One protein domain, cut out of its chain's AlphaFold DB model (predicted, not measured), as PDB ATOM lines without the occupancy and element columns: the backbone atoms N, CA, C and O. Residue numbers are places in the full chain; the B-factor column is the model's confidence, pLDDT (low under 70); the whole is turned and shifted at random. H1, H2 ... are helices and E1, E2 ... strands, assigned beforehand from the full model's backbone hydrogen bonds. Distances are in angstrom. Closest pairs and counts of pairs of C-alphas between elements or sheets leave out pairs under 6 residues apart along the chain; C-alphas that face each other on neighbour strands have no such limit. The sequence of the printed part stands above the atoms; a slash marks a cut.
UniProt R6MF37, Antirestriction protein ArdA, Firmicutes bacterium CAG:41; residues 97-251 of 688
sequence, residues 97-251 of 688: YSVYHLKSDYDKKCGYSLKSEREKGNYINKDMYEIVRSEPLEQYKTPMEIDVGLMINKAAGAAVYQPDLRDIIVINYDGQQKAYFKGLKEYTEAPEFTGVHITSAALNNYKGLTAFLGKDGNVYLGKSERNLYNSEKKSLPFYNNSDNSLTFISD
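This is residues 97 to 251 of the 688 residues of the protein "Antirestriction protein ArdA" of Firmicutes bacterium CAG:41 (UniProt R6MF37). The domain is two lobes set end to end, each built on a small, strongly twisted antiparallel sheet: E2, E1, E3, E4, E5 in the first and E6, E7, E8, E9 in the second, joined by residues 190 to 195. H3 runs out from the first sheet toward one end of the long axis, and the turn between E6 and E7 makes the other end. The printed part has 155 residues with three named helices and nine named strands, in the order E1 H1 H2 E2 H3 E3 E4 E5 E6 E7 E8 E9. The class is mixed, helices and strands, with 74 residues in named elements, under half. The whole is compact, with a radius of gyration of the C-alphas of 17.0 A, yet elongated, spanning 59 by 36 by 28 A.

E1, residues 97 to 102, begins at C-alpha 97 (-30.383, -36.399, 18.053) and is 16.5 A long. H1 is residues 104 to 107 and H2 residues 114 to 119. E2, residues 129 to 136, is 20.1 A long and bends by 58 degrees at residue 132. H3, residues 143 to 155, is 18.6 A long and ends at C-alpha 155 (-16.120, -22.441, 22.091). E3 is residues 168 to 173, E4 176 to 182, 19.5 A long, and E5 187 to 189. E6, residues 196 to 203, is 17.9 A long and bends by 81 degrees at residue 199. E7 is residues 210 to 214, E8 219 to 222, and E9 247 to 250, ending at C-alpha 250 (-55.189, -51.748, 27.526).

E2 and E1 are antiparallel at 164 degrees, with N 99 and O 133 2.8 A apart, within hydrogen-bond range. Within that range too are N 98 and O 170 of E1 and E3, 2.8 A, N 171 and O 178 of hairpin E3 and E4, 2.8 A, and N 181 and O 188 of hairpin E4 and E5, 2.9 A. E2, H3 and E3 form a split strand-helix-strand unit, two strands running the same way with E1 between them; its crossover is right-handed. H3 only grazes this sheet with residues 143 to 147; its closest C-alphas to E3 are those of Pro 143 and Ile 169, 6.6 A. H2 only grazes it with residues 114 to 115, and H1, only just on it with 5 pairs of C-alphas within 10 A, only grazes it too. Every O i to N i+4 pair is within hydrogen-bond range in H2 and H3; H1 is too short for one. E3 E4 E5 and E6 E7 E8 E9 are meanders, each strand the antiparallel neighbour of the one before. In the second, N 202 and O 211, 2.9 A, N 212 and O 220, 2.8 A, and N 221 and O 247, 2.8 A, are within hydrogen-bond range. E5 and E6 are apart.

The C-alphas farthest apart are those of Gly 157 and Asn 205, 59.1 A. The printed part has no cut. The links H3 to E3 and E8 to E9 are long, with 12 and 24 residues; in the latter, residues 238 to 239 pair antiparallel with 196 to 197 of E6 and with 227 to 228. Mean pLDDT of the printed part is 79.0; 35 residues are under 70, among them 106 to 125, 154 to 160 and 230 to 235.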
ATOM      1  N   TYR A  97     -30.635 -36.215  16.632       86.81
ATOM      2  CA  TYR A  97     -30.383 -36.399  18.053       86.81
ATOM      3  C   TYR A  97     -31.176 -35.394  18.870       86.81
ATOM      4  O   TYR A  97     -31.378 -34.256  18.452       86.81
ATOM      5  N   SER A  98     -31.546 -35.805  20.074       86.69
ATOM      6  CA  SER A  98     -32.125 -34.930  21.082       86.69
ATOM      7  C   SER A  98     -31.357 -35.072  22.391       86.69
ATOM      8  O   SER A  98     -30.912 -36.163  22.760       86.69
ATOM      9  N   VAL A  99     -31.196 -33.957  23.095       87.88
ATOM     10  CA  VAL A  99     -30.579 -33.899  24.419       87.88
ATOM     11  C   VAL A  99     -31.688 -33.706  25.442       87.88
ATOM     12  O   VAL A  99     -32.424 -32.720  25.389       87.88
ATOM     13  N   TYR A 100     -31.800 -34.666  26.351       86.69
ATOM     14  CA  TYR A 100     -32.757 -34.673  27.448       86.69
ATOM     15  C   TYR A 100     -32.040 -34.261  28.727       86.69
ATOM     16  O   TYR A 100     -31.136 -34.973  29.171       86.69
ATOM     17  N   HIS A 101     -32.467 -33.145  29.308       85.69
ATOM     18  CA  HIS A 101     -31.993 -32.651  30.594       85.69
ATOM     19  C   HIS A 101     -32.961 -33.021  31.708       85.69
ATOM     20  O   HIS A 101     -34.177 -33.040  31.511       85.69
ATOM     21  N   LEU A 102     -32.429 -33.337  32.883       83.00
ATOM     22  CA  LEU A 102     -33.241 -33.666  34.047       83.00
ATOM     23  C   LEU A 102     -33.971 -32.408  34.547       83.00
ATOM     24  O   LEU A 102     -33.330 -31.411  34.864       83.00
ATOM     25  N   LYS A 103     -35.302 -32.463  34.673       81.62
ATOM     26  CA  LYS A 103     -36.090 -31.330  35.183       81.62
ATOM     27  C   LYS A 103     -35.676 -30.980  36.617       81.62
ATOM     28  O   LYS A 103     -35.407 -31.864  37.438       81.62
ATOM     29  N   SER A 104     -35.718 -29.690  36.943       73.12
ATOM     30  CA  SER A 104     -35.300 -29.123  38.238       73.12
ATOM     31  C   SER A 104     -35.970 -29.771  39.464       73.12
ATOM     32  O   SER A 104     -35.320 -29.963  40.495       73.12
ATOM     33  N   ASP A 105     -37.230 -30.199  39.349       72.00
ATOM     34  CA  ASP A 105     -37.975 -30.900  40.410       72.00
ATOM     35  C   ASP A 105     -37.340 -32.237  40.830       72.00
ATOM     36  O   ASP A 105     -37.516 -32.711  41.962       72.00
ATOM     37  N   TYR A 106     -36.585 -32.853  39.921       67.56
ATOM     38  CA  TYR A 106     -35.882 -34.114  40.140       67.56
ATOM     39  C   TYR A 106     -34.395 -33.913  40.438       67.56
ATOM     40  O   TYR A 106     -33.765 -34.810  41.004       67.56
ATOM     41  N   ASP A 107     -33.854 -32.726  40.161       62.78
ATOM     42  CA  ASP A 107     -32.443 -32.388  40.360       62.78
ATOM     43  C   ASP A 107     -32.004 -32.536  41.830       62.78
ATOM     44  O   ASP A 107     -30.929 -33.049  42.134       62.78
ATOM     45  N   LYS A 108     -32.888 -32.215  42.787       58.88
ATOM     46  CA  LYS A 108     -32.617 -32.405  44.229       58.88
ATOM     47  C   LYS A 108     -32.648 -33.872  44.682       58.88
ATOM     48  O   LYS A 108     -32.150 -34.182  45.763       58.88
ATOM     49  N   LYS A 109     -33.272 -34.764  43.902       56.72
ATOM     50  CA  LYS A 109     -33.491 -36.182  44.254       56.72
ATOM     51  C   LYS A 109     -32.469 -37.114  43.599       56.72
ATOM     52  O   LYS A 109     -32.170 -38.161  44.169       56.72
ATOM     53  N   CYS A 110     -31.929 -36.743  42.439       56.84
ATOM     54  CA  CYS A 110     -30.937 -37.526  41.705       56.84
ATOM     55  C   CYS A 110     -29.511 -37.029  42.013       56.84
ATOM     56  O   CYS A 110     -29.230 -35.835  41.975       56.84
ATOM     57  N   GLY A 111     -28.584 -37.939  42.336       59.06
ATOM     58  CA  GLY A 111     -27.191 -37.580  42.638       59.06
ATOM     59  C   GLY A 111     -26.407 -36.957  41.462       59.06
ATOM     60  O   GLY A 111     -26.933 -36.661  40.392       59.06
ATOM     61  N   TYR A 112     -25.091 -36.786  41.637       55.69
ATOM     62  CA  TYR A 112     -24.191 -36.150  40.653       55.69
ATOM     63  C   TYR A 112     -24.020 -36.907  39.315       55.69
ATOM     64  O   TYR A 112     -23.424 -36.366  38.390       55.69
ATOM     65  N   SER A 113     -24.493 -38.157  39.191       60.91
ATOM     66  CA  SER A 113     -24.486 -38.887  37.912       60.91
ATOM     67  C   SER A 113     -25.591 -39.942  37.840       60.91
ATOM     68  O   SER A 113     -25.819 -40.683  38.803       60.91
ATOM     69  N   LEU A 114     -26.217 -40.082  36.671       61.38
ATOM     70  CA  LEU A 114     -27.257 -41.093  36.431       61.38
ATOM     71  C   LEU A 114     -26.727 -42.525  36.463       61.38
ATOM     72  O   LEU A 114     -27.448 -43.444  36.845       61.38
ATOM     73  N   LYS A 115     -25.434 -42.715  36.172       60.34
ATOM     74  CA  LYS A 115     -24.745 -43.993  36.376       60.34
ATOM     75  C   LYS A 115     -24.907 -44.493  37.815       60.34
ATOM     76  O   LYS A 115     -25.202 -45.666  38.020       60.34
ATOM     77  N   SER A 116     -24.776 -43.596  38.795       61.62
ATOM     78  CA  SER A 116     -24.922 -43.948  40.210       61.62
ATOM     79  C   SER A 116     -26.367 -44.282  40.599       61.62
ATOM     80  O   SER A 116     -26.590 -45.147  41.439       61.62
ATOM     81  N   GLU A 117     -27.357 -43.653  39.963       63.91
ATOM     82  CA  GLU A 117     -28.779 -43.946  40.184       63.91
ATOM     83  C   GLU A 117     -29.189 -45.281  39.543       63.91
ATOM     84  O   GLU A 117     -29.888 -46.085  40.164       63.91
ATOM     85  N   ARG A 118     -28.650 -45.581  38.355       63.06
ATOM     86  CA  ARG A 118     -28.783 -46.879  37.679       63.06
ATOM     87  C   ARG A 118     -28.193 -48.020  38.510       63.06
ATOM     88  O   ARG A 118     -28.813 -49.070  38.637       63.06
ATOM     89  N   GLU A 119     -27.015 -47.815  39.103       63.94
ATOM     90  CA  GLU A 119     -26.360 -48.793  39.988       63.94
ATOM     91  C   GLU A 119     -27.139 -49.040  41.292       63.94
ATOM     92  O   GLU A 119     -27.041 -50.124  41.865       63.94
ATOM     93  N   LYS A 120     -27.955 -48.075  41.735       63.78
ATOM     94  CA  LYS A 120     -28.871 -48.228  42.880       63.78
ATOM     95  C   LYS A 120     -30.208 -48.884  42.510       63.78
ATOM     96  O   LYS A 120     -30.998 -49.167  43.406       63.78
ATOM     97  N   GLY A 121     -30.469 -49.126  41.221       59.31
ATOM     98  CA  GLY A 121     -31.735 -49.681  40.736       59.31
ATOM     99  C   GLY A 121     -32.897 -48.681  40.735       59.31
ATOM    100  O   GLY A 121     -34.057 -49.097  40.713       59.31
ATOM    101  N   ASN A 122     -32.606 -47.375  40.768       65.12
ATOM    102  CA  ASN A 122     -33.635 -46.341  40.771       65.12
ATOM    103  C   ASN A 122     -34.307 -46.202  39.398       65.12
ATOM    104  O   ASN A 122     -33.704 -46.411  38.348       65.12
ATOM    105  N   TYR A 123     -35.596 -45.870  39.434       64.88
ATOM    106  CA  TYR A 123     -36.460 -45.747  38.263       64.88
ATOM    107  C   TYR A 123     -36.134 -44.467  37.485       64.88
ATOM    108  O   TYR A 123     -36.291 -43.374  38.025       64.88
ATOM    109  N   ILE A 124     -35.692 -44.615  36.234       68.88
ATOM    110  CA  ILE A 124     -35.425 -43.508  35.311       68.88
ATOM    111  C   ILE A 124     -36.565 -43.495  34.292       68.88
ATOM    112  O   ILE A 124     -36.675 -44.409  33.484       68.88
ATOM    113  N   ASN A 125     -37.421 -42.475  34.352       69.75
ATOM    114  CA  ASN A 125     -38.513 -42.275  33.399       69.75
ATOM    115  C   ASN A 125     -38.213 -41.053  32.522       69.75
ATOM    116  O   ASN A 125     -37.759 -40.030  33.036       69.75
ATOM    117  N   LYS A 126     -38.513 -41.150  31.223       75.06
ATOM    118  CA  LYS A 126     -38.478 -40.048  30.254       75.06
ATOM    119  C   LYS A 126     -39.245 -38.810  30.742       75.06
ATOM    120  O   LYS A 126     -38.768 -37.701  30.533       75.06
ATOM    121  N   ASP A 127     -40.337 -38.982  31.493       74.56
ATOM    122  CA  ASP A 127     -41.131 -37.874  32.061       74.56
ATOM    123  C   ASP A 127     -40.353 -36.975  33.039       74.56
ATOM    124  O   ASP A 127     -40.710 -35.810  33.239       74.56
ATOM    125  N   MET A 128     -39.278 -37.497  33.642       77.75
ATOM    126  CA  MET A 128     -38.399 -36.739  34.544       77.75
ATOM    127  C   MET A 128     -37.521 -35.730  33.796       77.75
ATOM    128  O   MET A 128     -36.866 -34.907  34.431       77.75
ATOM    129  N   TYR A 129     -37.494 -35.798  32.466       82.31
ATOM    130  CA  TYR A 129     -36.613 -35.014  31.619       82.31
ATOM    131  C   TYR A 129     -37.408 -34.066  30.732       82.31
ATOM    132  O   TYR A 129     -38.583 -34.284  30.424       82.31
ATOM    133  N   GLU A 130     -36.742 -33.005  30.313       80.69
ATOM    134  CA  GLU A 130     -37.184 -32.109  29.261       80.69
ATOM    135  C   GLU A 130     -36.160 -32.090  28.131       80.69
ATOM    136  O   GLU A 130     -34.962 -32.279  28.344       80.69
ATOM    137  N   ILE A 131     -36.632 -31.886  26.907       81.94
ATOM    138  CA  ILE A 131     -35.747 -31.754  25.757       81.94
ATOM    139  C   ILE A 131     -35.219 -30.326  25.742       81.94
ATOM    140  O   ILE A 131     -35.986 -29.370  25.641       81.94
ATOM    141  N   VAL A 132     -33.901 -30.198  25.821       82.12
ATOM    142  CA  VAL A 132     -33.195 -28.908  25.761       82.12
ATOM    143  C   VAL A 132     -32.590 -28.649  24.386       82.12
ATOM    144  O   VAL A 132     -32.184 -27.529  24.084       82.12
ATOM    145  N   ARG A 133     -32.519 -29.684  23.539       80.19
ATOM    146  CA  ARG A 133     -32.048 -29.582  22.155       80.19
ATOM    147  C   ARG A 133     -32.573 -30.740  21.314       80.19
ATOM    148  O   ARG A 133     -32.599 -31.867  21.801       80.19
ATOM    149  N   SER A 134     -32.898 -30.481  20.051       79.88
ATOM    150  CA  SER A 134     -33.128 -31.511  19.032       79.88
ATOM    151  C   SER A 134     -32.609 -31.013  17.687       79.88
ATOM    152  O   SER A 134     -32.872 -29.862  17.346       79.88
ATOM    153  N   GLU A 135     -31.842 -31.827  16.962       76.69
ATOM    154  CA  GLU A 135     -31.238 -31.445  15.678       76.69
ATOM    155  C   GLU A 135     -31.079 -32.630  14.711       76.69
ATOM    156  O   GLU A 135     -30.779 -33.748  15.147       76.69
ATOM    157  N   PRO A 136     -31.190 -32.387  13.390       76.12
ATOM    158  CA  PRO A 136     -30.981 -33.407  12.370       76.12
ATOM    159  C   PRO A 136     -29.516 -33.883  12.287       76.12
ATOM    160  O   PRO A 136     -28.565 -33.184  12.638       76.12
ATOM    161  N   LEU A 137     -29.334 -35.101  11.780       77.00
ATOM    162  CA  LEU A 137     -28.064 -35.787  11.563       77.00
ATOM    163  C   LEU A 137     -27.946 -36.206  10.096       77.00
ATOM    164  O   LEU A 137     -28.516 -37.203   9.666       77.00
ATOM    165  N   GLU A 138     -27.135 -35.481   9.332       68.81
ATOM    166  CA  GLU A 138     -26.889 -35.776   7.910       68.81
ATOM    167  C   GLU A 138     -26.049 -37.042   7.688       68.81
ATOM    168  O   GLU A 138     -26.096 -37.671   6.634       68.81
ATOM    169  N   GLN A 139     -25.271 -37.424   8.698       79.00
ATOM    170  CA  GLN A 139     -24.436 -38.612   8.689       79.00
ATOM    171  C   GLN A 139     -24.511 -39.325  10.031       79.00
ATOM    172  O   GLN A 139     -24.900 -38.753  11.055       79.00
ATOM    173  N   TYR A 140     -24.102 -40.590  10.024       83.88
ATOM    174  CA  TYR A 140     -23.947 -41.340  11.255       83.88
ATOM    175  C   TYR A 140     -22.928 -40.643  12.171       83.88
ATOM    176  O   TYR A 140     -21.811 -40.347  11.751       83.88
ATOM    177  N   LYS A 141     -23.326 -40.383  13.414       87.06
ATOM    178  CA  LYS A 141     -22.520 -39.809  14.485       87.06
ATOM    179  C   LYS A 141     -22.735 -40.628  15.746       87.06
ATOM    180  O   LYS A 141     -23.849 -41.017  16.095       87.06
ATOM    181  N   THR A 142     -21.649 -40.851  16.458       89.88
ATOM    182  CA  THR A 142     -21.668 -41.383  17.814       89.88
ATOM    183  C   THR A 142     -22.110 -40.298  18.808       89.88
ATOM    184  O   THR A 142     -21.923 -39.106  18.548       89.88
ATOM    185  N   PRO A 143     -22.626 -40.674  19.995       89.81
ATOM    186  CA  PRO A 143     -22.938 -39.711  21.056       89.81
ATOM    187  C   PRO A 143     -21.744 -38.822  21.436       89.81
ATOM    188  O   PRO A 143     -21.914 -37.648  21.746       89.81
ATOM    189  N   MET A 144     -20.527 -39.375  21.362       88.81
ATOM    190  CA  MET A 144     -19.284 -38.654  21.638       88.81
ATOM    191  C   MET A 144     -19.000 -37.574  20.587       88.81
ATOM    192  O   MET A 144     -18.627 -36.462  20.939       88.81
ATOM    193  N   GLU A 145     -19.193 -37.874  19.300       88.25
ATOM    194  CA  GLU A 145     -19.013 -36.893  18.219       88.25
ATOM    195  C   GLU A 145     -20.054 -35.771  18.286       88.25
ATOM    196  O   GLU A 145     -19.735 -34.621  17.982       88.25
ATOM    197  N   ILE A 146     -21.275 -36.088  18.722       88.38
ATOM    198  CA  ILE A 146     -22.327 -35.098  18.983       88.38
ATOM    199  C   ILE A 146     -21.904 -34.168  20.130       88.38
ATOM    200  O   ILE A 146     -21.888 -32.951  19.951       88.38
ATOM    201  N   ASP A 147     -21.495 -34.720  21.276       86.69
ATOM    202  CA  ASP A 147     -21.049 -33.946  22.446       86.69
ATOM    203  C   ASP A 147     -19.837 -33.054  22.127       86.69
ATOM    204  O   ASP A 147     -19.832 -31.864  22.440       86.69
ATOM    205  N   VAL A 148     -18.837 -33.590  21.418       84.38
ATOM    206  CA  VAL A 148     -17.668 -32.818  20.962       84.38
ATOM    207  C   VAL A 148     -18.081 -31.688  20.015       84.38
ATOM    208  O   VAL A 148     -17.588 -30.569  20.159       84.38
ATOM    209  N   GLY A 149     -19.007 -31.938  19.084       82.94
ATOM    210  CA  GLY A 149     -19.543 -30.902  18.198       82.94
ATOM    211  C   GLY A 149     -20.210 -29.755  18.964       82.94
ATOM    212  O   GLY A 149     -19.944 -28.585  18.684       82.94
ATOM    213  N   LEU A 150     -21.000 -30.078  19.991       81.50
ATOM    214  CA  LEU A 150     -21.631 -29.083  20.868       81.50
ATOM    215  C   LEU A 150     -20.593 -28.253  21.644       81.50
ATOM    216  O   LEU A 150     -20.734 -27.033  21.755       81.50
ATOM    217  N   MET A 151     -19.513 -28.882  22.122       78.75
ATOM    218  CA  MET A 151     -18.409 -28.175  22.779       78.75
ATOM    219  C   MET A 151     -17.679 -27.209  21.837       78.75
ATOM    220  O   MET A 151     -17.358 -26.091  22.243       78.75
ATOM    221  N   ILE A 152     -17.425 -27.614  20.589       77.81
ATOM    222  CA  ILE A 152     -16.751 -26.773  19.589       77.81
ATOM    223  C   ILE A 152     -17.605 -25.545  19.260       77.81
ATOM    224  O   ILE A 152     -17.091 -24.427  19.281       77.81
ATOM    225  N   ASN A 153     -18.909 -25.723  19.034       72.00
ATOM    226  CA  ASN A 153     -19.806 -24.607  18.729       72.00
ATOM    227  C   ASN A 153     -19.898 -23.609  19.895       72.00
ATOM    228  O   ASN A 153     -19.853 -22.397  19.680       72.00
ATOM    229  N   LYS A 154     -19.932 -24.103  21.140       68.94
ATOM    230  CA  LYS A 154     -19.872 -23.251  22.335       68.94
ATOM    231  C   LYS A 154     -18.558 -22.468  22.422       68.94
ATOM    232  O   LYS A 154     -18.571 -21.279  22.728       68.94
ATOM    233  N   ALA A 155     -17.424 -23.109  22.126       62.28
ATOM    234  CA  ALA A 155     -16.120 -22.441  22.091       62.28
ATOM    235  C   ALA A 155     -16.031 -21.369  20.988       62.28
ATOM    236  O   ALA A 155     -15.321 -20.380  21.154       62.28
ATOM    237  N   ALA A 156     -16.786 -21.531  19.898       65.81
ATOM    238  CA  ALA A 156     -16.929 -20.544  18.831       65.81
ATOM    239  C   ALA A 156     -17.883 -19.377  19.178       65.81
ATOM    240  O   ALA A 156     -18.140 -18.528  18.329       65.81
ATOM    241  N   GLY A 157     -18.398 -19.312  20.412       61.31
ATOM    242  CA  GLY A 157     -19.275 -18.234  20.879       61.31
ATOM    243  C   GLY A 157     -20.756 -18.427  20.552       61.31
ATOM    244  O   GLY A 157     -21.552 -17.538  20.843       61.31
ATOM    245  N   ALA A 158     -21.155 -19.572  19.990       63.22
ATOM    246  CA  ALA A 158     -22.569 -19.878  19.811       63.22
ATOM    247  C   ALA A 158     -23.212 -20.223  21.169       63.22
ATOM    248  O   ALA A 158     -22.638 -20.958  21.979       63.22
ATOM    249  N   ALA A 159     -24.424 -19.719  21.414       57.59
ATOM    250  CA  ALA A 159     -25.225 -20.060  22.589       57.59
ATOM    251  C   ALA A 159     -25.720 -21.516  22.483       57.59
ATOM    252  O   ALA A 159     -26.813 -21.797  21.997       57.59
ATOM    253  N   VAL A 160     -24.867 -22.463  22.876       65.94
ATOM    254  CA  VAL A 160     -25.093 -23.903  22.706       65.94
ATOM    255  C   VAL A 160     -25.161 -24.581  24.068       65.94
ATOM    256  O   VAL A 160     -24.241 -24.470  24.883       65.94
ATOM    257  N   TYR A 161     -26.260 -25.303  24.299       74.56
ATOM    258  CA  TYR A 161     -26.423 -26.175  25.457       74.56
ATOM    259  C   TYR A 161     -25.352 -27.275  25.439       74.56
ATOM    260  O   TYR A 161     -25.182 -27.966  24.433       74.56
ATOM    261  N   GLN A 162     -24.618 -27.431  26.543       78.00
ATOM    262  CA  GLN A 162     -23.549 -28.419  26.666       78.00
ATOM    263  C   GLN A 162     -24.016 -29.569  27.562       78.00
ATOM    264  O   GLN A 162     -24.275 -29.304  28.736       78.00
ATOM    265  N   PRO A 163     -24.059 -30.817  27.058       80.50
ATOM    266  CA  PRO A 163     -24.512 -31.949  27.849       80.50
ATOM    267  C   PRO A 163     -23.677 -32.160  29.120       80.50
ATOM    268  O   PRO A 163     -22.442 -32.115  29.064       80.50
ATOM    269  N   ASP A 164     -24.309 -32.459  30.247       82.81
ATOM    270  CA  ASP A 164     -23.661 -32.833  31.507       82.81
ATOM    271  C   ASP A 164     -23.868 -34.326  31.861       82.81
ATOM    272  O   ASP A 164     -24.385 -35.113  31.068       82.81
ATOM    273  N   LEU A 165     -23.386 -34.769  33.032       82.19
ATOM    274  CA  LEU A 165     -23.447 -36.179  33.475       82.19
ATOM    275  C   LEU A 165     -24.859 -36.670  33.856       82.19
ATOM    276  O   LEU A 165     -25.034 -37.838  34.236       82.19
ATOM    277  N   ARG A 166     -25.845 -35.780  33.817       79.88
ATOM    278  CA  ARG A 166     -27.268 -36.026  34.053       79.88
ATOM    279  C   ARG A 166     -28.068 -35.938  32.759       79.88
ATOM    280  O   ARG A 166     -29.260 -36.212  32.790       79.88
ATOM    281  N   ASP A 167     -27.425 -35.633  31.640       85.81
ATOM    282  CA  ASP A 167     -28.096 -35.587  30.353       85.81
ATOM    283  C   ASP A 167     -28.088 -36.938  29.649       85.81
ATOM    284  O   ASP A 167     -27.168 -37.761  29.780       85.81
ATOM    285  N   ILE A 168     -29.137 -37.146  28.861       87.94
ATOM    286  CA  ILE A 168     -29.300 -38.315  28.007       87.94
ATOM    287  C   ILE A 168     -29.345 -37.842  26.563       87.94
ATOM    288  O   ILE A 168     -30.173 -37.013  26.185       87.94
ATOM    289  N   ILE A 169     -28.453 -38.392  25.745       90.38
ATOM    290  CA  ILE A 169     -28.486 -38.184  24.299       90.38
ATOM    291  C   ILE A 169     -29.301 -39.323  23.704       90.38
ATOM    292  O   ILE A 169     -28.909 -40.486  23.809       90.38
ATOM    293  N   VAL A 170     -30.432 -38.998  23.087       88.44
ATOM    294  CA  VAL A 170     -31.206 -39.947  22.284       88.44
ATOM    295  C   VAL A 170     -30.878 -39.695  20.831       88.44
ATOM    296  O   VAL A 170     -30.968 -38.565  20.364       88.44
ATOM    297  N   ILE A 171     -30.490 -40.745  20.123       89.38
ATOM    298  CA  ILE A 171     -30.207 -40.695  18.698       89.38
ATOM    299  C   ILE A 171     -31.242 -41.551  17.983       89.38
ATOM    300  O   ILE A 171     -31.438 -42.714  18.340       89.38
ATOM    301  N   ASN A 172     -31.892 -40.967  16.987       83.31
ATOM    302  CA  ASN A 172     -32.793 -41.650  16.080       83.31
ATOM    303  C   ASN A 172     -32.079 -41.873  14.745       83.31
ATOM    304  O   ASN A 172     -31.624 -40.914  14.119       83.31
ATOM    305  N   TYR A 173     -31.985 -43.134  14.331       83.25
ATOM    306  CA  TYR A 173     -31.539 -43.532  12.999       83.25
ATOM    307  C   TYR A 173     -32.556 -44.487  12.393       83.25
ATOM    308  O   TYR A 173     -32.870 -45.506  13.006       83.25
ATOM    309  N   ASP A 174     -33.050 -44.181  11.193       71.44
ATOM    310  CA  ASP A 174     -34.006 -45.034  10.471       71.44
ATOM    311  C   ASP A 174     -35.235 -45.447  11.315       71.44
ATOM    312  O   ASP A 174     -35.735 -46.570  11.212       71.44
ATOM    313  N   GLY A 175     -35.711 -44.553  12.193       67.62
ATOM    314  CA  GLY A 175     -36.836 -44.807  13.102       67.62
ATOM    315  C   GLY A 175     -36.484 -45.635  14.344       67.62
ATOM    316  O   GLY A 175     -37.368 -45.934  15.148       67.62
ATOM    317  N   GLN A 176     -35.212 -46.008  14.522       75.81
ATOM    318  CA  GLN A 176     -34.711 -46.688  15.713       75.81
ATOM    319  C   GLN A 176     -34.098 -45.684  16.680       75.81
ATOM    320  O   GLN A 176     -33.092 -45.038  16.379       75.81
ATOM    321  N   GLN A 177     -34.671 -45.605  17.878       82.00
ATOM    322  CA  GLN A 177     -34.152 -44.751  18.938       82.00
ATOM    323  C   GLN A 177     -33.180 -45.517  19.835       82.00
ATOM    324  O   GLN A 177     -33.486 -46.603  20.336       82.00
ATOM    325  N   LYS A 178     -32.015 -44.916  20.084       87.56
ATOM    326  CA  LYS A 178     -31.049 -45.371  21.089       87.56
ATOM    327  C   LYS A 178     -30.693 -44.227  22.018       87.56
ATOM    328  O   LYS A 178     -30.269 -43.165  21.570       87.56
ATOM    329  N   ALA A 179     -30.844 -44.460  23.312       88.38
ATOM    330  CA  ALA A 179     -30.479 -43.505  24.346       88.38
ATOM    331  C   ALA A 179     -29.101 -43.817  24.928       88.38
ATOM    332  O   ALA A 179     -28.714 -44.983  25.045       88.38
ATOM    333  N   TYR A 180     -28.376 -42.777  25.330       89.38
ATOM    334  CA  TYR A 180     -27.022 -42.877  25.855       89.38
ATOM    335  C   TYR A 180     -26.823 -41.956  27.058       89.38
ATOM    336  O   TYR A 180     -27.030 -40.747  26.967       89.38
ATOM    337  N   PHE A 181     -26.348 -42.525  28.166       84.94
ATOM    338  CA  PHE A 181     -25.875 -41.757  29.315       84.94
ATOM    339  C   PHE A 181     -24.478 -41.212  29.050       84.94
ATOM    340  O   PHE A 181     -23.594 -41.956  28.607       84.94
ATOM    341  N   LYS A 182     -24.255 -39.950  29.423       83.06
ATOM    342  CA  LYS A 182     -22.913 -39.374  29.465       83.06
ATOM    343  C   LYS A 182     -22.135 -39.895  30.676       83.06
ATOM    344  O   LYS A 182     -22.547 -39.738  31.825       83.06
ATOM    345  N   GLY A 183     -20.985 -40.510  30.425       75.06
ATOM    346  CA  GLY A 183     -19.987 -40.841  31.439       75.06
ATOM    347  C   GLY A 183     -18.785 -39.897  31.381       75.06
ATOM    348  O   GLY A 183     -18.618 -39.122  30.447       75.06
ATOM    349  N   LEU A 184     -17.892 -39.995  32.372       72.12
ATOM    350  CA  LEU A 184     -16.678 -39.161  32.437       72.12
ATOM    351  C   LEU A 184     -15.702 -39.385  31.267       72.12
ATOM    352  O   LEU A 184     -14.870 -38.523  31.001       72.12
ATOM    353  N   LYS A 185     -15.737 -40.562  30.631       77.56
ATOM    354  CA  LYS A 185     -14.792 -40.963  29.571       77.56
ATOM    355  C   LYS A 185     -15.452 -41.614  28.356       77.56
ATOM    356  O   LYS A 185     -14.789 -41.798  27.344       77.56
ATOM    357  N   GLU A 186     -16.717 -42.002  28.471       84.62
ATOM    358  CA  GLU A 186     -17.436 -42.774  27.462       84.62
ATOM    359  C   GLU A 186     -18.943 -42.573  27.614       84.62
ATOM    360  O   GLU A 186     -19.414 -42.151  28.674       84.62
ATOM    361  N   TYR A 187     -19.689 -42.923  26.571       87.75
ATOM    362  CA  TYR A 187     -21.144 -43.007  26.601       87.75
ATOM    363  C   TYR A 187     -21.583 -44.458  26.772       87.75
ATOM    364  O   TYR A 187     -20.999 -45.366  26.184       87.75
ATOM    365  N   THR A 188     -22.625 -44.685  27.568       84.56
ATOM    366  CA  THR A 188     -23.189 -46.027  27.781       84.56
ATOM    367  C   THR A 188     -24.635 -46.064  27.323       84.56
ATOM    368  O   THR A 188     -25.410 -45.184  27.687       84.56
ATOM    369  N   GLU A 189     -25.010 -47.097  26.567       86.44
ATOM    370  CA  GLU A 189     -26.395 -47.279  26.124       86.44
ATOM    371  C   GLU A 189     -27.354 -47.412  27.325       86.44
ATOM    372  O   GLU A 189     -27.059 -48.068  28.341       86.44
ATOM    373  N   ALA A 190     -28.499 -46.755  27.177       81.31
ATOM    374  CA  ALA A 190     -29.553 -46.568  28.161       81.31
ATOM    375  C   ALA A 190     -30.908 -47.049  27.606       81.31
ATOM    376  O   ALA A 190     -31.848 -46.259  27.517       81.31
ATOM    377  N   PRO A 191     -31.040 -48.320  27.187       80.06
ATOM    378  CA  PRO A 191     -32.273 -48.817  26.572       80.06
ATOM    379  C   PRO A 191     -33.497 -48.740  27.502       80.06
ATOM    380  O   PRO A 191     -34.627 -48.777  27.024       80.06
ATOM    381  N   GLU A 192     -33.291 -48.605  28.815       76.50
ATOM    382  CA  GLU A 192     -34.349 -48.325  29.789       76.50
ATOM    383  C   GLU A 192     -35.035 -46.960  29.587       76.50
ATOM    384  O   GLU A 192     -36.192 -46.812  29.957       76.50
ATOM    385  N   PHE A 193     -34.361 -45.980  28.974       79.94
ATOM    386  CA  PHE A 193     -34.894 -44.624  28.795       79.94
ATOM    387  C   PHE A 193     -35.951 -44.532  27.688       79.94
ATOM    388  O   PHE A 193     -36.883 -43.738  27.769       79.94
ATOM    389  N   THR A 194     -35.805 -45.357  26.650       77.25
ATOM    390  CA  THR A 194     -36.750 -45.484  25.527       77.25
ATOM    391  C   THR A 194     -37.640 -46.724  25.668       77.25
ATOM    392  O   THR A 194     -38.370 -47.078  24.743       77.25
ATOM    393  N   GLY A 195     -37.529 -47.442  26.789       80.56
ATOM    394  CA  GLY A 195     -38.232 -48.690  27.062       80.56
ATOM    395  C   GLY A 195     -39.393 -48.529  28.043       80.56
ATOM    396  O   GLY A 195     -39.606 -47.470  28.627       80.56
ATOM    397  N   VAL A 196     -40.136 -49.616  28.256       83.00
ATOM    398  CA  VAL A 196     -41.222 -49.674  29.251       83.00
ATOM    399  C   VAL A 196     -40.794 -50.565  30.406       83.00
ATOM    400  O   VAL A 196     -40.466 -51.731  30.203       83.00
ATOM    401  N   HIS A 197     -40.802 -50.049  31.634       84.75
ATOM    402  CA  HIS A 197     -40.496 -50.861  32.814       84.75
ATOM    403  C   HIS A 197     -41.604 -51.878  33.086       84.75
ATOM    404  O   HIS A 197     -42.773 -51.511  33.183       84.75
ATOM    405  N   ILE A 198     -41.232 -53.145  33.255       88.31
ATOM    406  CA  ILE A 198     -42.158 -54.270  33.384       88.31
ATOM    407  C   ILE A 198     -42.259 -54.701  34.847       88.31
ATOM    408  O   ILE A 198     -41.252 -54.923  35.519       88.31
ATOM    409  N   THR A 199     -43.490 -54.842  35.336       88.69
ATOM    410  CA  THR A 199     -43.793 -55.393  36.667       88.69
ATOM    411  C   THR A 199     -44.108 -56.881  36.611       88.69
ATOM    412  O   THR A 199     -43.660 -57.623  37.483       88.69
ATOM    413  N   SER A 200     -44.807 -57.328  35.565       89.25
ATOM    414  CA  SER A 200     -45.147 -58.739  35.352       89.25
ATOM    415  C   SER A 200     -45.022 -59.115  33.881       89.25
ATOM    416  O   SER A 200     -45.350 -58.322  33.003       89.25
ATOM    417  N   ALA A 201     -44.588 -60.343  33.610       91.44
ATOM    418  CA  ALA A 201     -44.536 -60.927  32.274       91.44
ATOM    419  C   ALA A 201     -45.100 -62.351  32.326       91.44
ATOM    420  O   ALA A 201     -44.779 -63.099  33.252       91.44
ATOM    421  N   ALA A 202     -45.929 -62.731  31.356       88.50
ATOM    422  CA  ALA A 202     -46.544 -64.055  31.322       88.50
ATOM    423  C   ALA A 202     -46.753 -64.577  29.895       88.50
ATOM    424  O   ALA A 202     -46.952 -63.819  28.940       88.50
ATOM    425  N   LEU A 203     -46.722 -65.911  29.765       84.94
ATOM    426  CA  LEU A 203     -47.153 -66.586  28.544       84.94
ATOM    427  C   LEU A 203     -48.610 -66.218  28.264       84.94
ATOM    428  O   LEU A 203     -49.452 -66.246  29.161       84.94
ATOM    429  N   ASN A 204     -48.891 -65.896  27.008       87.75
ATOM    430  CA  ASN A 204     -50.184 -65.383  26.587       87.75
ATOM    431  C   ASN A 204     -50.848 -66.309  25.561       87.75
ATOM    432  O   ASN A 204     -50.293 -67.336  25.164       87.75
ATOM    433  N   ASN A 205     -52.054 -65.931  25.152       87.31
ATOM    434  CA  ASN A 205     -52.891 -66.691  24.229       87.31
ATOM    435  C   ASN A 205     -52.622 -66.411  22.737       87.31
ATOM    436  O   ASN A 205     -53.385 -66.888  21.904       87.31
ATOM    437  N   TYR A 206     -51.542 -65.708  22.386       89.44
ATOM    438  CA  TYR A 206     -51.168 -65.301  21.028       89.44
ATOM    439  C   TYR A 206     -49.741 -65.725  20.663       89.44
ATOM    440  O   TYR A 206     -48.803 -65.691  21.470       89.44
ATOM    441  N   LYS A 207     -49.574 -66.168  19.417       89.00
ATOM    442  CA  LYS A 207     -48.368 -66.848  18.930       89.00
ATOM    443  C   LYS A 207     -47.145 -65.940  18.911       89.00
ATOM    444  O   LYS A 207     -47.158 -64.877  18.306       89.00
ATOM    445  N   GLY A 208     -46.055 -66.419  19.514       86.19
ATOM    446  CA  GLY A 208     -44.734 -65.786  19.422       86.19
ATOM    447  C   GLY A 208     -44.555 -64.517  20.259       86.19
ATOM    448  O   GLY A 208     -43.550 -63.830  20.091       86.19
ATOM    449  N   LEU A 209     -45.495 -64.208  21.154       91.38
ATOM    450  CA  LEU A 209     -45.466 -63.008  21.990       91.38
ATOM    451  C   LEU A 209     -45.387 -63.370  23.478       91.38
ATOM    452  O   LEU A 209     -45.544 -64.531  23.861       91.38
ATOM    453  N   THR A 210     -45.194 -62.359  24.316       92.94
ATOM    454  CA  THR A 210     -45.367 -62.374  25.774       92.94
ATOM    455  C   THR A 210     -46.271 -61.207  26.160       92.94
ATOM    456  O   THR A 210     -46.157 -60.123  25.583       92.94
ATOM    457  N   ALA A 211     -47.173 -61.428  27.119       93.06
ATOM    458  CA  ALA A 211     -47.957 -60.352  27.711       93.06
ATOM    459  C   ALA A 211     -47.174 -59.715  28.855       93.06
ATOM    460  O   ALA A 211     -46.576 -60.418  29.676       93.06
ATOM    461  N   PHE A 212     -47.203 -58.389  28.924       93.50
ATOM    462  CA  PHE A 212     -46.499 -57.603  29.926       93.50
ATOM    463  C   PHE A 212     -47.458 -56.664  30.653       93.50
ATOM    464  O   PHE A 212     -48.322 -56.052  30.032       93.50
ATOM    465  N   LEU A 213     -47.279 -56.533  31.965       91.81
ATOM    466  CA  LEU A 213     -47.857 -55.461  32.767       91.81
ATOM    467  C   LEU A 213     -46.748 -54.449  33.049       91.81
ATOM    468  O   LEU A 213     -45.749 -54.782  33.697       91.81
ATOM    469  N   GLY A 214     -46.903 -53.231  32.552       88.12
ATOM    470  CA  GLY A 214     -45.973 -52.138  32.785       88.12
ATOM    471  C   GLY A 214     -46.094 -51.565  34.199       88.12
ATOM    472  O   GLY A 214     -47.093 -51.746  34.897       88.12
ATOM    473  N   LYS A 215     -45.048 -50.875  34.658       83.44
ATOM    474  CA  LYS A 215     -45.052 -50.126  35.928       83.44
ATOM    475  C   LYS A 215     -45.978 -48.907  35.883       83.44
ATOM    476  O   LYS A 215     -46.415 -48.434  36.925       83.44
ATOM    477  N   ASP A 216     -46.286 -48.446  34.683       77.00
ATOM    478  CA  ASP A 216     -47.306 -47.446  34.377       77.00
ATOM    479  C   ASP A 216     -48.748 -47.979  34.497       77.00
ATOM    480  O   ASP A 216     -49.693 -47.208  34.371       77.00
ATOM    481  N   GLY A 217     -48.932 -49.276  34.780       82.56
ATOM    482  CA  GLY A 217     -50.242 -49.911  34.944       82.56
ATOM    483  C   GLY A 217     -50.858 -50.437  33.646       82.56
ATOM    484  O   GLY A 217     -51.916 -51.064  33.700       82.56
ATOM    485  N   ASN A 218     -50.183 -50.240  32.514       87.31
ATOM    486  CA  ASN A 218     -50.661 -50.619  31.191       87.31
ATOM    487  C   ASN A 218     -50.331 -52.078  30.846       87.31
ATOM    488  O   ASN A 218     -49.354 -52.659  31.325       87.31
ATOM    489  N   VAL A 219     -51.135 -52.664  29.965       89.25
ATOM    490  CA  VAL A 219     -50.997 -54.030  29.460       89.25
ATOM    491  C   VAL A 219     -50.461 -53.995  28.032       89.25
ATOM    492  O   VAL A 219     -50.971 -53.253  27.193       89.25
ATOM    493  N   TYR A 220     -49.463 -54.830  27.744       91.00
ATOM    494  CA  TYR A 220     -48.781 -54.891  26.452       91.00
ATOM    495  C   TYR A 220     -48.631 -56.322  25.932       91.00
ATOM    496  O   TYR A 220     -48.583 -57.272  26.715       91.00
ATOM    497  N   LEU A 221     -48.459 -56.463  24.617       91.69
ATOM    498  CA  LEU A 221     -47.912 -57.651  23.960       91.69
ATOM    499  C   LEU A 221     -46.603 -57.288  23.255       91.69
ATOM    500  O   LEU A 221     -46.515 -56.270  22.574       91.69
ATOM    501  N   GLY A 222     -45.582 -58.128  23.389       91.31
ATOM    502  CA  GLY A 222     -44.300 -57.913  22.718       91.31
ATOM    503  C   GLY A 222     -43.463 -59.181  22.620       91.31
ATOM    504  O   GLY A 222     -43.858 -60.246  23.095       91.31
ATOM    505  N   LYS A 223     -42.287 -59.069  22.008       90.38
ATOM    506  CA  LYS A 223     -41.345 -60.179  21.847       90.38
ATOM    507  C   LYS A 223     -40.644 -60.496  23.166       90.38
ATOM    508  O   LYS A 223     -40.109 -59.608  23.827       90.38
ATOM    509  N   SER A 224     -40.611 -61.769  23.543       87.81
ATOM    510  CA  SER A 224     -40.063 -62.220  24.831       87.81
ATOM    511  C   SER A 224     -38.597 -61.817  25.027       87.81
ATOM    512  O   SER A 224     -38.209 -61.406  26.116       87.81
ATOM    513  N   GLU A 225     -37.793 -61.882  23.966       87.62
ATOM    514  CA  GLU A 225     -36.359 -61.573  23.964       87.62
ATOM    515  C   GLU A 225     -36.031 -60.087  24.176       87.62
ATOM    516  O   GLU A 225     -34.883 -59.742  24.454       87.62
ATOM    517  N   ARG A 226     -37.027 -59.199  24.061       88.25
ATOM    518  CA  ARG A 226     -36.874 -57.756  24.291       88.25
ATOM    519  C   ARG A 226     -37.126 -57.356  25.747       88.25
ATOM    520  O   ARG A 226     -36.812 -56.225  26.108       88.25
ATOM    521  N   ASN A 227     -37.649 -58.256  26.584       87.00
ATOM    522  CA  ASN A 227     -37.772 -58.035  28.024       87.00
ATOM    523  C   ASN A 227     -36.423 -58.297  28.708       87.00
ATOM    524  O   ASN A 227     -36.028 -59.445  28.924       87.00
ATOM    525  N   LEU A 228     -35.702 -57.224  29.019       81.62
ATOM    526  CA  LEU A 228     -34.357 -57.264  29.570       81.62
ATOM    527  C   LEU A 228     -34.397 -57.143  31.097       81.62
ATOM    528  O   LEU A 228     -35.067 -56.283  31.667       81.62
ATOM    529  N   TYR A 229     -33.624 -57.997  31.765       78.69
ATOM    530  CA  TYR A 229     -33.424 -57.963  33.210       78.69
ATOM    531  C   TYR A 229     -31.963 -58.271  33.534       78.69
ATOM    532  O   TYR A 229     -31.434 -59.304  33.121       78.69
ATOM    533  N   ASN A 230     -31.306 -57.382  34.283       68.19
ATOM    534  CA  ASN A 230     -29.949 -57.606  34.765       68.19
ATOM    535  C   ASN A 230     -29.983 -58.105  36.217       68.19
ATOM    536  O   ASN A 230     -30.147 -57.327  37.161       68.19
ATOM    537  N   SER A 231     -29.807 -59.417  36.383       61.50
ATOM    538  CA  SER A 231     -29.814 -60.093  37.684       61.50
ATOM    539  C   SER A 231     -28.661 -59.668  38.599       61.50
ATOM    540  O   SER A 231     -28.837 -59.639  39.815       61.50
ATOM    541  N   GLU A 232     -27.509 -59.295  38.040       59.12
ATOM    542  CA  GLU A 232     -26.328 -58.877  38.807       59.12
ATOM    543  C   GLU A 232     -26.498 -57.477  39.411       59.12
ATOM    544  O   GLU A 232     -25.991 -57.201  40.498       59.12
ATOM    545  N   LYS A 233     -27.244 -56.598  38.730       58.06
ATOM    546  CA  LYS A 233     -27.430 -55.189  39.119       58.06
ATOM    547  C   LYS A 233     -28.755 -54.894  39.828       58.06
ATOM    548  O   LYS A 233     -29.017 -53.734  40.127       58.06
ATOM    549  N   LYS A 234     -29.596 -55.908  40.088       63.31
ATOM    550  CA  LYS A 234     -30.945 -55.755  40.681       63.31
ATOM    551  C   LYS A 234     -31.797 -54.672  39.990       63.31
ATOM    552  O   LYS A 234     -32.606 -54.008  40.634       63.31
ATOM    553  N   SER A 235     -31.607 -54.468  38.687       65.69
ATOM    554  CA  SER A 235     -32.361 -53.463  37.932       65.69
ATOM    555  C   SER A 235     -33.801 -53.926  37.732       65.69
ATOM    556  O   SER A 235     -34.018 -55.105  37.454       65.69
ATOM    557  N   LEU A 236     -34.773 -53.014  37.782       70.19
ATOM    558  CA  LEU A 236     -36.146 -53.335  37.382       70.19
ATOM    559  C   LEU A 236     -36.165 -53.887  35.942       70.19
ATOM    560  O   LEU A 236     -35.514 -53.290  35.080       70.19
ATOM    561  N   PRO A 237     -36.892 -54.989  35.664       83.75
ATOM    562  CA  PRO A 237     -37.105 -55.450  34.297       83.75
ATOM    563  C   PRO A 237     -37.670 -54.328  33.420       83.75
ATOM    564  O   PRO A 237     -38.472 -53.509  33.882       83.75
ATOM    565  N   PHE A 238     -37.266 -54.281  32.157       86.25
ATOM    566  CA  PHE A 238     -37.827 -53.353  31.181       86.25
ATOM    567  C   PHE A 238     -37.841 -53.972  29.785       86.25
ATOM    568  O   PHE A 238     -36.983 -54.778  29.427       86.25
ATOM    569  N   TYR A 239     -38.808 -53.567  28.974       88.25
ATOM    570  CA  TYR A 239     -38.892 -53.923  27.572       88.25
ATOM    571  C   TYR A 239     -38.107 -52.908  26.740       88.25
ATOM    572  O   TYR A 239     -38.440 -51.722  26.731       88.25
ATOM    573  N   ASN A 240     -37.076 -53.364  26.028       87.12
ATOM    574  CA  ASN A 240     -36.344 -52.538  25.072       87.12
ATOM    575  C   ASN A 240     -37.197 -52.335  23.813       87.12
ATOM    576  O   ASN A 240     -37.292 -53.234  22.977       87.12
ATOM    577  N   ASN A 241     -37.770 -51.139  23.674       83.69
ATOM    578  CA  ASN A 241     -38.637 -50.784  22.555       83.69
ATOM    579  C   ASN A 241     -37.932 -49.977  21.447       83.69
ATOM    580  O   ASN A 241     -38.586 -49.287  20.678       83.69
ATOM    581  N   SER A 242     -36.601 -50.062  21.334       76.88
ATOM    582  CA  SER A 242     -35.826 -49.367  20.283       76.88
ATOM    583  C   SER A 242     -36.264 -49.688  18.848       76.88
ATOM    584  O   SER A 242     -35.966 -48.922  17.937       76.88
ATOM    585  N   ASP A 243     -36.952 -50.815  18.635       76.81
ATOM    586  CA  ASP A 243     -37.494 -51.241  17.342       76.81
ATOM    587  C   ASP A 243     -39.007 -51.011  17.195       76.81
ATOM    588  O   ASP A 243     -39.593 -51.485  16.223       76.81
ATOM    589  N   ASN A 244     -39.643 -50.333  18.157       74.06
ATOM    590  CA  ASN A 244     -41.087 -50.094  18.209       74.06
ATOM    591  C   ASN A 244     -41.945 -51.378  18.132       74.06
ATOM    592  O   ASN A 244     -43.073 -51.344  17.642       74.06
ATOM    593  N   SER A 245     -41.427 -52.524  18.598       81.31
ATOM    594  CA  SER A 245     -42.134 -53.817  18.547       81.31
ATOM    595  C   SER A 245     -43.131 -54.063  19.684       81.31
ATOM    596  O   SER A 245     -43.882 -55.040  19.626       81.31
ATOM    597  N   LEU A 246     -43.134 -53.234  20.729       86.50
ATOM    598  CA  LEU A 246     -44.084 -53.354  21.832       86.50
ATOM    599  C   LEU A 246     -45.462 -52.849  21.394       86.50
ATOM    600  O   LEU A 246     -45.597 -51.723  20.927       86.50
ATOM    601  N   THR A 247     -46.501 -53.657  21.577       85.81
ATOM    602  CA  THR A 247     -47.886 -53.272  21.282       85.81
ATOM    603  C   THR A 247     -48.638 -53.027  22.578       85.81
ATOM    604  O   THR A 247     -48.656 -53.886  23.456       85.81
ATOM    605  N   PHE A 248     -49.276 -51.869  22.706       85.62
ATOM    606  CA  PHE A 248     -50.201 -51.606  23.802       85.62
ATOM    607  C   PHE A 248     -51.536 -52.302  23.580       85.62
ATOM    608  O   PHE A 248     -52.033 -52.347  22.458       85.62
ATOM    609  N   ILE A 249     -52.102 -52.830  24.661       85.06
ATOM    610  CA  ILE A 249     -53.380 -53.532  24.642       85.06
ATOM    611  C   ILE A 249     -54.440 -52.769  25.427       85.06
ATOM    612  O   ILE A 249     -55.520 -52.552  24.900       85.06
ATOM    613  N   SER A 250     -54.174 -52.389  26.679       82.75
ATOM    614  CA  SER A 250     -55.189 -51.748  27.526       82.75
ATOM    615  C   SER A 250     -54.578 -51.071  28.757       82.75
ATOM    616  O   SER A 250     -53.564 -51.528  29.285       82.75
ATOM    617  N   ASP A 251     -55.203 -49.989  29.227       78.19
ATOM    618  CA  ASP A 251     -54.892 -49.316  30.499       78.19
ATOM    619  C   ASP A 251     -55.596 -49.982  31.699       78.19
ATOM    620  O   ASP A 251     -55.302 -49.707  32.865       78.19
TER     621      ASP A 251